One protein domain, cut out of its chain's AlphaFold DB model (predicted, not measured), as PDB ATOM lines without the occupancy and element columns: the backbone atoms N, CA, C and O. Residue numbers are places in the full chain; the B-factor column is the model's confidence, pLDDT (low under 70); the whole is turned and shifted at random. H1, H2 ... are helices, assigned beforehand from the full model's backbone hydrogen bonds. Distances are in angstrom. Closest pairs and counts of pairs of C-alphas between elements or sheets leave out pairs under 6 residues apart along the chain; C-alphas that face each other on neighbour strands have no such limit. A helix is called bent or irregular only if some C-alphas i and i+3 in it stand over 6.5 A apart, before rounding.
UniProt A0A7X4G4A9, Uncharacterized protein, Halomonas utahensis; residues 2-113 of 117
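AT A GLANCE: This is residues 2 to 113 of the 117 residues of an uncharacterized protein of Halomonas utahensis (UniProt A0A7X4G4A9). Two long helices, H1 and H4, cross at a slant and run opposite ways; over H1's later half, short H2 and H3 and two long loops form a thicker head. The printed part has 112 residues and four named helices, H1 to H4 in order, no named strand: all helix, mostly crossed packing. It is a rod, 56 by 26 by 25 A, only just compact, close to loose, with radius of gyration of the C-alphas 15.8 A.

IN THESE COORDINATES: H1, residues 3 to 39, spans 52.0 A from C-alpha 3 at (177.529, 88.899, -107.593), with a kink of 29 degrees near residue 25; it is neither bent nor irregular, but only just: C-alphas 27 and 30 are 6.4 A apart. H4, residues 88 to 113, spans 37.3 A to C-alpha 113 at (182.547, 89.320, -92.435). H2 is residues 53 to 63, 15.3 A; H3 is 79 to 85, 10.5 A.

HOW THE PARTS SIT: H1 touches H4 at a steep tilt of 36 degrees, only just beyond shallow; closest C-alphas Ala 18 and Ser 100, 5.1 A. H2 touches H1 residues 22 to 30 alone, about perpendicular at 86 degrees; closest C-alphas Leu 26 and Ala 55, 5.6 A. H2 touches H4 residues 90 to 98 alone; closest C-alphas Ser 59 and Ala 94, 4.3 A. H3 touches H1 residues 33 to 37 alone; closest C-alphas Ile 33 and Tyr 85, 5.7 A. H3 and H4 are apart. Each O i to N i+4 pair is within hydrogen-bond range in H2 and H4, 30 of 33 in H1, 2 of 3 in H3.

THE WHOLE: The farthest C-alphas, Asn 2 and Gly 41, are 56.8 A apart. The printed part has no cut. Links H1 to H2 and H2 to H3 are long. pLDDT is under 70 at residues 45 to 49, 51 to 52 and 66 to 77.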
ATOM      1  N   ASN A   2     178.107  89.195-112.292       82.06
ATOM      2  CA  ASN A   2     178.959  88.830-111.155       82.06
ATOM      3  C   ASN A   2     178.353  89.394-109.867       82.06
ATOM      4  O   ASN A   2     178.061  90.588-109.806       82.06
ATOM      5  N   PHE A   3     178.130  88.534-108.877       80.88
ATOM      6  CA  PHE A   3     177.529  88.899-107.593       80.88
ATOM      7  C   PHE A   3     178.286  90.057-106.920       80.88
ATOM      8  O   PHE A   3     177.662  91.017-106.473       80.88
ATOM      9  N   ASP A   4     179.616  90.043-106.999       82.56
ATOM     10  CA  ASP A   4     180.495  91.078-106.438       82.56
ATOM     11  C   ASP A   4     180.297  92.449-107.098       82.56
ATOM     12  O   ASP A   4     180.337  93.489-106.439       82.56
ATOM     13  N   LEU A   5     180.006  92.467-108.404       85.56
ATOM     14  CA  LEU A   5     179.743  93.702-109.143       85.56
ATOM     15  C   LEU A   5     178.395  94.309-108.742       85.56
ATOM     16  O   LEU A   5     178.294  95.524-108.592       85.56
ATOM     17  N   ILE A   6     177.373  93.475-108.527       87.31
ATOM     18  CA  ILE A   6     176.068  93.927-108.021       87.31
ATOM     19  C   ILE A   6     176.239  94.492-106.614       87.31
ATOM     20  O   ILE A   6     175.763  95.588-106.330       87.31
ATOM     21  N   PHE A   7     176.948  93.767-105.751       85.81
ATOM     22  CA  PHE A   7     177.187  94.164-104.371       85.81
ATOM     23  C   PHE A   7     177.922  95.508-104.287       85.81
ATOM     24  O   PHE A   7     177.471  96.425-103.601       85.81
ATOM     25  N   SER A   8     178.992  95.662-105.072       87.06
ATOM     26  CA  SER A   8     179.756  96.909-105.179       87.06
ATOM     27  C   SER A   8     178.897  98.069-105.685       87.06
ATOM     28  O   SER A   8     178.961  99.172-105.146       87.06
ATOM     29  N   LEU A   9     178.050  97.832-106.693       90.62
ATOM     30  CA  LEU A   9     177.168  98.862-107.243       90.62
ATOM     31  C   LEU A   9     176.124  99.308-106.214       90.62
ATOM     32  O   LEU A   9     175.900 100.508-106.059       90.62
ATOM     33  N   VAL A  10     175.527  98.371-105.472       90.06
ATOM     34  CA  VAL A  10     174.581  98.689-104.391       90.06
ATOM     35  C   VAL A  10     175.282  99.472-103.278       90.06
ATOM     36  O   VAL A  10     174.746 100.482-102.820       90.06
ATOM     37  N   PHE A  11     176.497  99.082-102.883       89.50
ATOM     38  CA  PHE A  11     177.280  99.830-101.899       89.50
ATOM     39  C   PHE A  11     177.522 101.276-102.355       89.50
ATOM     40  O   PHE A  11     177.170 102.214-101.644       89.50
ATOM     41  N   VAL A  12     178.026 101.474-103.577       91.25
ATOM     42  CA  VAL A  12     178.271 102.814-104.134       91.25
ATOM     43  C   VAL A  12     176.976 103.624-104.247       91.25
ATOM     44  O   VAL A  12     176.964 104.806-103.907       91.25
ATOM     45  N   ALA A  13     175.866 103.008-104.663       92.00
ATOM     46  CA  ALA A  13     174.571 103.678-104.764       92.00
ATOM     47  C   ALA A  13     174.036 104.127-103.393       92.00
ATOM     48  O   ALA A  13     173.542 105.252-103.258       92.00
ATOM     49  N   THR A  14     174.157 103.277-102.367       90.50
ATOM     50  CA  THR A  14     173.760 103.623-100.990       90.50
ATOM     51  C   THR A  14     174.655 104.706-100.396       90.50
ATOM     52  O   THR A  14     174.125 105.656 -99.829       90.50
ATOM     53  N   LEU A  15     175.973 104.642-100.613       90.62
ATOM     54  CA  LEU A  15     176.926 105.680-100.210       90.62
ATOM     55  C   LEU A  15     176.622 107.024-100.883       90.62
ATOM     56  O   LEU A  15     176.583 108.058-100.214       90.62
ATOM     57  N   ALA A  16     176.384 107.025-102.197       93.00
ATOM     58  CA  ALA A  16     176.064 108.237-102.944       93.00
ATOM     59  C   ALA A  16     174.748 108.854-102.457       93.00
ATOM     60  O   ALA A  16     174.681 110.057-102.215       93.00
ATOM     61  N   THR A  17     173.724 108.024-102.242       92.44
ATOM     62  CA  THR A  17     172.427 108.476-101.727       92.44
ATOM     63  C   THR A  17     172.566 109.022-100.309       92.44
ATOM     64  O   THR A  17     172.127 110.137-100.055       92.44
ATOM     65  N   ALA A  18     173.251 108.306 -99.412       90.12
ATOM     66  CA  ALA A  18     173.516 108.766 -98.053       90.12
ATOM     67  C   ALA A  18     174.256 110.108 -98.056       90.12
ATOM     68  O   ALA A  18     173.841 111.028 -97.363       90.12
ATOM     69  N   THR A  19     175.286 110.262 -98.891       90.75
ATOM     70  CA  THR A  19     176.081 111.498 -98.979       90.75
ATOM     71  C   THR A  19     175.260 112.677 -99.507       90.75
ATOM     72  O   THR A  19     175.290 113.762 -98.925       90.75
ATOM     73  N   VAL A  20     174.496 112.477-100.587       93.44
ATOM     74  CA  VAL A  20     173.651 113.528-101.175       93.44
ATOM     75  C   VAL A  20     172.536 113.918-100.209       93.44
ATOM     76  O   VAL A  20     172.344 115.105 -99.947       93.44
ATOM     77  N   THR A  21     171.826 112.943 -99.636       91.81
ATOM     78  CA  THR A  21     170.762 113.208 -98.664       91.81
ATOM     79  C   THR A  21     171.317 113.864 -97.406       91.81
ATOM     80  O   THR A  21     170.709 114.809 -96.915       91.81
ATOM     81  N   TRP A  22     172.482 113.435 -96.918       91.56
ATOM     82  CA  TRP A  22     173.158 114.040 -95.771       91.56
ATOM     83  C   TRP A  22     173.441 115.524 -96.011       91.56
ATOM     84  O   TRP A  22     173.066 116.360 -95.189       91.56
ATOM     85  N   PHE A  23     174.020 115.867 -97.164       91.31
ATOM     86  CA  PHE A  23     174.326 117.254 -97.510       91.31
ATOM     87  C   PHE A  23     173.060 118.105 -97.668       91.31
ATOM     88  O   PHE A  23     172.960 119.187 -97.088       91.31
ATOM     89  N   VAL A  24     172.058 117.602 -98.398       91.50
ATOM     90  CA  VAL A  24     170.770 118.291 -98.589       91.50
ATOM     91  C   VAL A  24     170.070 118.513 -97.248       91.50
ATOM     92  O   VAL A  24     169.595 119.615 -96.973       91.50
ATOM     93  N   PHE A  25     170.038 117.501 -96.386       91.38
ATOM     94  CA  PHE A  25     169.407 117.587 -95.074       91.38
ATOM     95  C   PHE A  25     170.123 118.589 -94.163       91.38
ATOM     96  O   PHE A  25     169.475 119.401 -93.504       91.38
ATOM     97  N   LEU A  26     171.458 118.604 -94.171       89.44
ATOM     98  CA  LEU A  26     172.245 119.538 -93.369       89.44
ATOM     99  C   LEU A  26     172.019 120.993 -93.816       89.44
ATOM    100  O   LEU A  26     171.753 121.860 -92.981       89.44
ATOM    101  N   VAL A  27     172.070 121.254 -95.125       88.81
ATOM    102  CA  VAL A  27     171.964 122.612 -95.687       88.81
ATOM    103  C   VAL A  27     170.538 123.159 -95.637       88.81
ATOM    104  O   VAL A  27     170.353 124.335 -95.330       88.81
ATOM    105  N   PHE A  28     169.521 122.345 -95.932       89.94
ATOM    106  CA  PHE A  28     168.145 122.839 -96.059       89.94
ATOM    107  C   PHE A  28     167.285 122.592 -94.824       89.94
ATOM    108  O   PHE A  28     166.516 123.474 -94.442       89.94
ATOM    109  N   SER A  29     167.387 121.423 -94.195       90.19
ATOM    110  CA  SER A  29     166.520 121.055 -93.071       90.19
ATOM    111  C   SER A  29     167.110 121.526 -91.751       90.19
ATOM    112  O   SER A  29     166.493 122.331 -91.055       90.19
ATOM    113  N   VAL A  30     168.330 121.088 -91.432       88.31
ATOM    114  CA  VAL A  30     168.970 121.376 -90.141       88.31
ATOM    115  C   VAL A  30     169.216 122.872 -89.980       88.31
ATOM    116  O   VAL A  30     168.784 123.450 -88.988       88.31
ATOM    117  N   TRP A  31     169.808 123.530 -90.982       88.31
ATOM    118  CA  TRP A  31     170.029 124.980 -90.937       88.31
ATOM    119  C   TRP A  31     168.726 125.778 -90.757       88.31
ATOM    120  O   TRP A  31     168.675 126.726 -89.974       88.31
ATOM    121  N   ARG A  32     167.642 125.378 -91.436       90.38
ATOM    122  CA  ARG A  32     166.323 126.023 -91.318       90.38
ATOM    123  C   ARG A  32     165.708 125.827 -89.934       90.38
ATOM    124  O   ARG A  32     165.116 126.767 -89.408       90.38
ATOM    125  N   ILE A  33     165.819 124.626 -89.364       88.81
ATOM    126  CA  ILE A  33     165.315 124.317 -88.021       88.81
ATOM    127  C   ILE A  33     166.097 125.118 -86.976       88.81
ATOM    128  O   ILE A  33     165.487 125.817 -86.172       88.81
ATOM    129  N   GLU A  34     167.430 125.101 -87.040       88.38
ATOM    130  CA  GLU A  34     168.283 125.862 -86.123       88.38
ATOM    131  C   GLU A  34     168.004 127.359 -86.186       88.38
ATOM    132  O   GLU A  34     167.861 127.998 -85.147       88.38
ATOM    133  N   LYS A  35     167.862 127.913 -87.397       88.12
ATOM    134  CA  LYS A  35     167.537 129.327 -87.576       88.12
ATOM    135  C   LYS A  35     166.239 129.704 -86.855       88.12
ATOM    136  O   LYS A  35     166.215 130.708 -86.154       88.12
ATOM    137  N   ARG A  36     165.189 128.884 -86.975       88.06
ATOM    138  CA  ARG A  36     163.898 129.130 -86.307       88.06
ATOM    139  C   ARG A  36     163.981 129.006 -84.788       88.06
ATOM    140  O   ARG A  36     163.350 129.783 -84.085       88.06
ATOM    141  N   ILE A  37     164.777 128.065 -84.284       86.38
ATOM    142  CA  ILE A  37     165.006 127.912 -82.840       86.38
ATOM    143  C   ILE A  37     165.743 129.140 -82.285       86.38
ATOM    144  O   ILE A  37     165.365 129.678 -81.246       86.38
ATOM    145  N   MET A  38     166.756 129.625 -83.004       87.38
ATOM    146  CA  MET A  38     167.520 130.812 -82.611       87.38
ATOM    147  C   MET A  38     166.701 132.107 -82.697       87.38
ATOM    148  O   MET A  38     166.914 133.010 -81.891       87.38
ATOM    149  N   GLU A  39     165.746 132.205 -83.628       88.62
ATOM    150  CA  GLU A  39     164.800 133.331 -83.716       88.62
ATOM    151  C   GLU A  39     163.907 133.453 -82.466       88.62
ATOM    152  O   GLU A  39     163.499 134.558 -82.118       88.62
ATOM    153  N   GLU A  40     163.664 132.358 -81.734       84.50
ATOM    154  CA  GLU A  40     162.970 132.382 -80.434       84.50
ATOM    155  C   GLU A  40     163.890 132.736 -79.249       84.50
ATOM    156  O   GLU A  40     163.471 132.683 -78.093       84.50
ATOM    157  N   GLY A  41     165.148 133.100 -79.512       79.75
ATOM    158  CA  GLY A  41     166.128 133.457 -78.482       79.75
ATOM    159  C   GLY A  41     166.735 132.256 -77.756       79.75
ATOM    160  O   GLY A  41     167.439 132.435 -76.760       79.75
ATOM    161  N   LYS A  42     166.489 131.032 -78.239       80.44
ATOM    162  CA  LYS A  42     167.088 129.811 -77.691       80.44
ATOM    163  C   LYS A  42     168.503 129.611 -78.234       80.44
ATOM    164  O   LYS A  42     168.822 129.990 -79.362       80.44
ATOM    165  N   ALA A  43     169.362 128.994 -77.425       73.88
ATOM    166  CA  ALA A  43     170.698 128.607 -77.864       73.88
ATOM    167  C   ALA A  43     170.626 127.543 -78.972       73.88
ATOM    168  O   ALA A  43     169.641 126.810 -79.091       73.88
ATOM    169  N   ARG A  44     171.688 127.446 -79.780       70.44
ATOM    170  CA  ARG A  44     171.784 126.429 -80.831       70.44
ATOM    171  C   ARG A  44     171.659 125.028 -80.202       70.44
ATOM    172  O   ARG A  44     172.461 124.728 -79.318       70.44
ATOM    173  N   PRO A  45     170.728 124.168 -80.665       69.19
ATOM    174  CA  PRO A  45     170.448 122.884 -80.019       69.19
ATOM    175  C   PRO A  45     171.647 121.944 -79.938       69.19
ATOM    176  O   PRO A  45     171.817 121.279 -78.930       69.19
ATOM    177  N   CYS A  46     172.480 121.900 -80.983       69.06
ATOM    178  CA  CYS A  46     173.651 121.034 -81.043       69.06
ATOM    179  C   CYS A  46     174.918 121.882 -81.218       69.06
ATOM    180  O   CYS A  46     175.111 122.521 -82.256       69.06
ATOM    181  N   LEU A  47     175.780 121.896 -80.196       64.00
ATOM    182  CA  LEU A  47     177.061 122.617 -80.218       64.00
ATOM    183  C   LEU A  47     178.166 121.862 -80.968       64.00
ATOM    184  O   LEU A  47     179.096 122.492 -81.469       64.00
ATOM    185  N   TRP A  48     178.080 120.531 -81.049       62.47
ATOM    186  CA  TRP A  48     179.109 119.713 -81.683       62.47
ATOM    187  C   TRP A  48     178.773 119.425 -83.146       62.47
ATOM    188  O   TRP A  48     177.916 118.607 -83.473       62.47
ATOM    189  N   ASP A  49     179.498 120.095 -84.034       65.31
ATOM    190  CA  ASP A  49     179.387 119.951 -85.483       65.31
ATOM    191  C   ASP A  49     180.657 119.262 -86.004       65.31
ATOM    192  O   ASP A  49     181.525 119.886 -86.610       65.31
ATOM    193  N   GLY A  50     180.825 117.980 -85.657       71.38
ATOM    194  CA  GLY A  50     181.941 117.158 -86.141       71.38
ATOM    195  C   GLY A  50     181.853 116.871 -87.650       71.38
ATOM    196  O   GLY A  50     181.371 117.678 -88.439       71.38
ATOM    197  N   LEU A  51     182.255 115.672 -88.078       69.19
ATOM    198  CA  LEU A  51     182.111 115.196 -89.467       69.19
ATOM    199  C   LEU A  51     180.640 114.885 -89.828       69.19
ATOM    200  O   LEU A  51     180.302 113.764 -90.188       69.19
ATOM    201  N   GLY A  52     179.729 115.845 -89.665       69.69
ATOM    202  CA  GLY A  52     178.317 115.654 -89.999       69.69
ATOM    203  C   GLY A  52     177.463 114.947 -88.969       69.69
ATOM    204  O   GLY A  52     176.296 114.682 -89.262       69.69
ATOM    205  N   GLY A  53     178.004 114.678 -87.778       76.12
ATOM    206  CA  GLY A  53     177.280 114.033 -86.679       76.12
ATOM    207  C   GLY A  53     175.951 114.721 -86.364       76.12
ATOM    208  O   GLY A  53     174.959 114.045 -86.112       76.12
ATOM    209  N   ARG A  54     175.878 116.054 -86.490       84.62
ATOM    210  CA  ARG A  54     174.634 116.808 -86.285       84.62
ATOM    211  C   ARG A  54     173.493 116.335 -87.184       84.62
ATOM    212  O   ARG A  54     172.379 116.171 -86.707       84.62
ATOM    213  N   ALA A  55     173.742 116.101 -88.470       85.88
ATOM    214  CA  ALA A  55     172.687 115.647 -89.375       85.88
ATOM    215  C   ALA A  55     172.133 114.275 -88.962       85.88
ATOM    216  O   ALA A  55     170.939 114.039 -89.114       85.88
ATOM    217  N   PHE A  56     172.971 113.410 -88.385       85.88
ATOM    218  CA  PHE A  56     172.536 112.132 -87.826       85.88
ATOM    219  C   PHE A  56     171.724 112.305 -86.543       85.88
ATOM    220  O   PHE A  56     170.670 111.699 -86.419       85.88
ATOM    221  N   TRP A  57     172.142 113.178 -85.623       85.12
ATOM    222  CA  TRP A  57     171.359 113.468 -84.414       85.12
ATOM    223  C   TRP A  57     169.967 114.019 -84.742       85.12
ATOM    224  O   TRP A  57     168.960 113.556 -84.201       85.12
ATOM    225  N   TYR A  58     169.896 114.960 -85.687       87.06
ATOM    226  CA  TYR A  58     168.625 115.501 -86.166       87.06
ATOM    227  C   TYR A  58     167.798 114.449 -86.902       87.06
ATOM    228  O   TYR A  58     166.592 114.379 -86.681       87.06
ATOM    229  N   SER A  59     168.408 113.622 -87.760       88.75
ATOM    230  CA  SER A  59     167.656 112.591 -88.480       88.75
ATOM    231  C   SER A  59     167.097 111.544 -87.528       88.75
ATOM    232  O   SER A  59     165.955 111.136 -87.699       88.75
ATOM    233  N   TRP A  60     167.842 111.182 -86.485       84.75
ATOM    234  CA  TRP A  60     167.387 110.234 -85.480       84.75
ATOM    235  C   TRP A  60     166.215 110.794 -84.669       84.75
ATOM    236  O   TRP A  60     165.186 110.136 -84.536       84.75
ATOM    237  N   THR A  61     166.343 112.047 -84.226       85.69
ATOM    238  CA  THR A  61     165.296 112.772 -83.492       85.69
ATOM    239  C   THR A  61     164.024 112.934 -84.318       85.69
ATOM    240  O   THR A  61     162.918 112.804 -83.799       85.69
ATOM    241  N   ILE A  62     164.164 113.232 -85.611       87.44
ATOM    242  CA  ILE A  62     163.033 113.457 -86.510       87.44
ATOM    243  C   ILE A  62     162.389 112.130 -86.921       87.44
ATOM    244  O   ILE A  62     161.171 112.012 -86.884       87.44
ATOM    245  N   ALA A  63     163.170 111.125 -87.314       86.12
ATOM    246  CA  ALA A  63     162.630 109.873 -87.836       86.12
ATOM    247  C   ALA A  63     162.005 108.990 -86.746       86.12
ATOM    248  O   ALA A  63     161.025 108.294 -87.022       86.12
ATOM    249  N   LEU A  64     162.537 109.003 -85.518       81.94
ATOM    250  CA  LEU A  64     162.038 108.148 -84.441       81.94
ATOM    251  C   LEU A  64     160.933 108.799 -83.590       81.94
ATOM    252  O   LEU A  64     160.894 110.020 -83.395       81.94
ATOM    253  N   PRO A  65     160.006 107.980 -83.053       75.56
ATOM    254  CA  PRO A  65     158.972 108.469 -82.153       75.56
ATOM    255  C   PRO A  65     159.585 108.966 -80.839       75.56
ATOM    256  O   PRO A  65     160.601 108.441 -80.386       75.56
ATOM    257  N   ASP A  66     158.923 109.934 -80.198       68.19
ATOM    258  CA  ASP A  66     159.413 110.601 -78.977       68.19
ATOM    259  C   ASP A  66     159.780 109.629 -77.858       68.19
ATOM    260  O   ASP A  66     160.730 109.864 -77.131       68.19
ATOM    261  N   ARG A  67     159.105 108.476 -77.787       62.81
ATOM    262  CA  ARG A  67     159.398 107.414 -76.812       62.81
ATOM    263  C   ARG A  67     160.821 106.849 -76.873       62.81
ATOM    264  O   ARG A  67     161.219 106.215 -75.904       62.81
ATOM    265  N   VAL A  68     161.548 107.009 -77.981       60.97
ATOM    266  CA  VAL A  68     162.936 106.520 -78.100       60.97
ATOM    267  C   VAL A  68     163.944 107.536 -77.552       60.97
ATOM    268  O   VAL A  68     164.979 107.130 -77.039       60.97
ATOM    269  N   PHE A  69     163.613 108.828 -77.607       58.25
ATOM    270  CA  PHE A  69     164.426 109.946 -77.108       58.25
ATOM    271  C   PHE A  69     163.646 110.739 -76.060       58.25
ATOM    272  O   PHE A  69     163.506 111.961 -76.129       58.25
ATOM    273  N   ASN A  70     163.032 110.001 -75.141       49.38
ATOM    274  CA  ASN A  70     162.212 110.569 -74.096       49.38
ATOM    275  C   ASN A  70     163.110 110.842 -72.905       49.38
ATOM    276  O   ASN A  70     163.198 109.977 -72.049       49.38
ATOM    277  N   ASP A  71     163.753 112.005 -72.870       51.56
ATOM    278  CA  ASP A  71     164.125 112.602 -71.598       51.56
ATOM    279  C   ASP A  71     164.362 114.105 -71.730       51.56
ATOM    280  O   ASP A  71     165.030 114.601 -72.638       51.56
ATOM    281  N   GLU A  72     163.838 114.815 -70.738       48.41
ATOM    282  CA  GLU A  72     164.119 116.209 -70.391       48.41
ATOM    283  C   GLU A  72     165.622 116.449 -70.078       48.41
ATOM    284  O   GLU A  72     166.015 117.578 -69.794       48.41
ATOM    285  N   ASP A  73     166.453 115.404 -70.195       45.53
ATOM    286  CA  ASP A  73     167.882 115.312 -69.878       45.53
ATOM    287  C   ASP A  73     168.791 115.009 -71.095       45.53
ATOM    288  O   ASP A  73     170.001 114.827 -70.927       45.53
ATOM    289  N   ASP A  74     168.268 114.957 -72.329       52.56
ATOM    290  CA  ASP A  74     169.104 114.656 -73.503       52.56
ATOM    291  C   ASP A  74     170.060 115.834 -73.813       52.56
ATOM    292  O   ASP A  74     169.697 116.842 -74.430       52.56
ATOM    293  N   SER A  75     171.310 115.735 -73.339       53.66
ATOM    294  CA  SER A  75     172.267 116.853 -73.252       53.66
ATOM    295  C   SER A  75     172.730 117.420 -74.598       53.66
ATOM    296  O   SER A  75     173.490 118.390 -74.630       53.66
ATOM    297  N   PHE A  76     172.351 116.791 -75.713       60.31
ATOM    298  CA  PHE A  76     172.849 117.125 -77.048       60.31
ATOM    299  C   PHE A  76     171.817 117.784 -77.965       60.31
ATOM    300  O   PHE A  76     172.233 118.421 -78.938       60.31
ATOM    301  N   LEU A  77     170.511 117.617 -77.715       69.81
ATOM    302  CA  LEU A  77     169.455 118.155 -78.574       69.81
ATOM    303  C   LEU A  77     168.092 118.191 -77.858       69.81
ATOM    304  O   LEU A  77     167.562 117.154 -77.479       69.81
ATOM    305  N   ASN A  78     167.460 119.366 -77.767       75.44
ATOM    306  CA  ASN A  78     166.068 119.451 -77.315       75.44
ATOM    307  C   ASN A  78     165.127 118.933 -78.419       75.44
ATOM    308  O   ASN A  78     164.868 119.617 -79.417       75.44
ATOM    309  N   THR A  79     164.631 117.709 -78.247       75.56
ATOM    310  CA  THR A  79     163.826 116.991 -79.244       75.56
ATOM    311  C   THR A  79     162.491 117.678 -79.539       75.56
ATOM    312  O   THR A  79     162.081 117.750 -80.704       75.56
ATOM    313  N   ALA A  80     161.852 118.261 -78.521       77.38
ATOM    314  CA  ALA A  80     160.590 118.983 -78.657       77.38
ATOM    315  C   ALA A  80     160.736 120.226 -79.548       77.38
ATOM    316  O   ALA A  80     159.912 120.461 -80.438       77.38
ATOM    317  N   ASP A  81     161.818 120.986 -79.364       79.31
ATOM    318  CA  ASP A  81     162.096 122.178 -80.166       79.31
ATOM    319  C   ASP A  81     162.377 121.835 -81.627       79.31
ATOM    320  O   ASP A  81     161.859 122.488 -82.533       79.31
ATOM    321  N   VAL A  82     163.129 120.766 -81.880       83.50
ATOM    322  CA  VAL A  82     163.404 120.309 -83.248       83.50
ATOM    323  C   VAL A  82     162.114 119.872 -83.937       83.50
ATOM    324  O   VAL A  82     161.806 120.361 -85.032       83.50
ATOM    325  N   LYS A  83     161.303 119.027 -83.285       83.31
ATOM    326  CA  LYS A  83     160.038 118.531 -83.848       83.31
ATOM    327  C   LYS A  83     159.042 119.643 -84.153       83.31
ATOM    328  O   LYS A  83     158.367 119.575 -85.180       83.31
ATOM    329  N   ARG A  84     159.019 120.709 -83.350       85.25
ATOM    330  CA  ARG A  84     158.144 121.873 -83.561       85.25
ATOM    331  C   ARG A  84     158.368 122.581 -84.902       85.25
ATOM    332  O   ARG A  84     157.409 123.090 -85.481       85.25
ATOM    333  N   TYR A  85     159.595 122.604 -85.425       87.00
ATOM    334  CA  TYR A  85     159.905 123.237 -86.722       87.00
ATOM    335  C   TYR A  85     160.100 122.254 -87.872       87.00
ATOM    336  O   TYR A  85     160.358 122.675 -89.011       87.00
ATOM    337  N   THR A  86     159.976 120.963 -87.582       88.56
ATOM    338  CA  THR A  86     160.127 119.902 -88.567       88.56
ATOM    339  C   THR A  86     158.934 119.907 -89.519       88.56
ATOM    340  O   THR A  86     157.785 120.073 -89.120       88.56
ATOM    341  N   THR A  87     159.206 119.746 -90.808       90.38
ATOM    342  CA  THR A  87     158.195 119.634 -91.863       90.38
ATOM    343  C   THR A  87     158.117 118.196 -92.375       90.38
ATOM    344  O   THR A  87     159.077 117.442 -92.209       90.38
ATOM    345  N   PRO A  88     157.026 117.791 -93.056       89.69
ATOM    346  CA  PRO A  88     156.922 116.450 -93.641       89.69
ATOM    347  C   PRO A  88     158.077 116.100 -94.594       89.69
ATOM    348  O   PRO A  88     158.470 114.942 -94.701       89.69
ATOM    349  N   TRP A  89     158.655 117.108 -95.254       88.44
ATOM    350  CA  TRP A  89     159.830 116.933 -96.104       88.44
ATOM    351  C   TRP A  89     161.083 116.554 -95.307       88.44
ATOM    352  O   TRP A  89     161.844 115.684 -95.721       88.44
ATOM    353  N   ASP A  90     161.270 117.150 -94.129       89.56
ATOM    354  CA  ASP A  90     162.395 116.815 -93.254       89.56
ATOM    355  C   ASP A  90     162.254 115.400 -92.691       89.56
ATOM    356  O   ASP A  90     163.256 114.707 -92.563       89.56
ATOM    357  N   TYR A  91     161.023 114.944 -92.421       90.56
ATOM    358  CA  TYR A  91     160.758 113.548 -92.062       90.56
ATOM    359  C   TYR A  91     161.200 112.595 -93.169       90.56
ATOM    360  O   TYR A  91     161.890 111.614 -92.899       90.56
ATOM    361  N   PHE A  92     160.838 112.890 -94.420       92.94
ATOM    362  CA  PHE A  92     161.255 112.075 -95.555       92.94
ATOM    363  C   PHE A  92     162.785 112.030 -95.688       92.94
ATOM    364  O   PHE A  92     163.361 110.946 -95.759       92.94
ATOM    365  N   LEU A  93     163.454 113.186 -95.649       90.81
ATOM    366  CA  LEU A  93     164.916 113.255 -95.728       90.81
ATOM    367  C   LEU A  93     165.604 112.545 -94.554       90.81
ATOM    368  O   LEU A  93     166.590 111.845 -94.771       90.81
ATOM    369  N   ALA A  94     165.075 112.678 -93.336       91.38
ATOM    370  CA  ALA A  94     165.589 111.999 -92.152       91.38
ATOM    371  C   ALA A  94     165.504 110.472 -92.293       91.38
ATOM    372  O   ALA A  94     166.489 109.776 -92.041       91.38
ATOM    373  N   TRP A  95     164.366 109.953 -92.768       92.88
ATOM    374  CA  TRP A  95     164.183 108.523 -93.027       92.88
ATOM    375  C   TRP A  95     165.095 108.005 -94.135       92.88
ATOM    376  O   TRP A  95     165.730 106.965 -93.963       92.88
ATOM    377  N   VAL A  96     165.204 108.728 -95.254       92.56
ATOM    378  CA  VAL A  96     166.101 108.353 -96.358       92.56
ATOM    379  C   VAL A  96     167.554 108.347 -95.886       92.56
ATOM    380  O   VAL A  96     168.281 107.395 -96.176       92.56
ATOM    381  N   LEU A  97     167.975 109.355 -95.116       90.81
ATOM    382  CA  LEU A  97     169.324 109.428 -94.562       90.81
ATOM    383  C   LEU A  97     169.604 108.267 -93.601       90.81
ATOM    384  O   LEU A  97     170.649 107.632 -93.718       90.81
ATOM    385  N   MET A  98     168.673 107.956 -92.691       91.50
ATOM    386  CA  MET A  98     168.795 106.795 -91.805       91.50
ATOM    387  C   MET A  98     168.930 105.507 -92.618       91.50
ATOM    388  O   MET A  98     169.940 104.818 -92.506       91.50
ATOM    389  N   LEU A  99     167.948 105.187 -93.461       92.19
ATOM    390  CA  LEU A  99     167.909 103.910 -94.176       92.19
ATOM    391  C   LEU A  99     169.127 103.722 -95.081       92.19
ATOM    392  O   LEU A  99     169.717 102.644 -95.076       92.19
ATOM    393  N   SER A 100     169.534 104.757 -95.817       90.12
ATOM    394  CA  SER A 100     170.710 104.688 -96.692       90.12
ATOM    395  C   SER A 100     172.004 104.490 -95.902       90.12
ATOM    396  O   SER A 100     172.807 103.635 -96.267       90.12
ATOM    397  N   SER A 101     172.176 105.196 -94.783       88.38
ATOM    398  CA  SER A 101     173.378 105.090 -93.952       88.38
ATOM    399  C   SER A 101     173.465 103.741 -93.236       88.38
ATOM    400  O   SER A 101     174.512 103.098 -93.267       88.38
ATOM    401  N   TYR A 102     172.364 103.256 -92.653       90.12
ATOM    402  CA  TYR A 102     172.321 101.932 -92.023       90.12
ATOM    403  C   TYR A 102     172.490 100.804 -93.046       90.12
ATOM    404  O   TYR A 102     173.192  99.834 -92.765       90.12
ATOM    405  N   SER A 103     171.912 100.940 -94.244       89.06
ATOM    406  CA  SER A 103     172.113  99.970 -95.328       89.06
ATOM    407  C   SER A 103     173.573  99.934 -95.766       89.06
ATOM    408  O   SER A 103     174.144  98.856 -95.871       89.06
ATOM    409  N   MET A 104     174.202 101.097 -95.959       89.25
ATOM    410  CA  MET A 104     175.618 101.195 -96.320       89.25
ATOM    411  C   MET A 104     176.519 100.532 -95.270       89.25
ATOM    412  O   MET A 104     177.386  99.733 -95.622       89.25
ATOM    413  N   VAL A 105     176.293 100.817 -93.982       89.38
ATOM    414  CA  VAL A 105     177.043 100.190 -92.882       89.38
ATOM    415  C   VAL A 105     176.800  98.682 -92.851       89.38
ATOM    416  O   VAL A 105     177.757  97.918 -92.762       89.38
ATOM    417  N   GLY A 106     175.549  98.235 -92.983       91.12
ATOM    418  CA  GLY A 106     175.202  96.815 -93.006       91.12
ATOM    419  C   GLY A 106     175.873  96.064 -94.157       91.12
ATOM    420  O   GLY A 106     176.469  95.013 -93.940       91.12
ATOM    421  N   ILE A 107     175.849  96.633 -95.364       88.56
ATOM    422  CA  ILE A 107     176.523  96.087 -96.548       88.56
ATOM    423  C   ILE A 107     178.039  96.021 -96.317       88.56
ATOM    424  O   ILE A 107     178.643  94.979 -96.561       88.56
ATOM    425  N   GLY A 108     178.653  97.087 -95.795       87.19
ATOM    426  CA  GLY A 108     180.086  97.104 -95.484       87.19
ATOM    427  C   GLY A 108     180.485  96.053 -94.443       87.19
ATOM    428  O   GLY A 108     181.478  95.352 -94.618       87.19
ATOM    429  N   VAL A 109     179.679  95.881 -93.391       90.19
ATOM    430  CA  VAL A 109     179.898  94.854 -92.359       90.19
ATOM    431  C   VAL A 109     179.755  93.446 -92.939       90.19
ATOM    432  O   VAL A 109     180.590  92.591 -92.660       90.19
ATOM    433  N   ILE A 110     178.743  93.197 -93.776       88.38
ATOM    434  CA  ILE A 110     178.565  91.909 -94.464       88.38
ATOM    435  C   ILE A 110     179.775  91.615 -95.357       88.38
ATOM    436  O   ILE A 110     180.339  90.529 -95.276       88.38
ATOM    437  N   SER A 111     180.219  92.582 -96.161       85.81
ATOM    438  CA  SER A 111     181.420  92.437 -96.992       85.81
ATOM    439  C   SER A 111     182.648  92.071 -96.159       85.81
ATOM    440  O   SER A 111     183.346  91.115 -96.492       85.81
ATOM    441  N   LEU A 112     182.849  92.749 -95.026       86.81
ATOM    442  CA  LEU A 112     183.970  92.494 -94.127       86.81
ATOM    443  C   LEU A 112     183.912  91.101 -93.479       86.81
ATOM    444  O   LEU A 112     184.943  90.442 -93.366       86.81
ATOM    445  N   ILE A 113     182.727  90.638 -93.070       89.44
ATOM    446  CA  ILE A 113     182.547  89.320 -92.435       89.44
ATOM    447  C   ILE A 113     182.738  88.183 -93.442       89.44
ATOM    448  O   ILE A 113     183.369  87.177 -93.126       89.44
TER     449      ILE A 113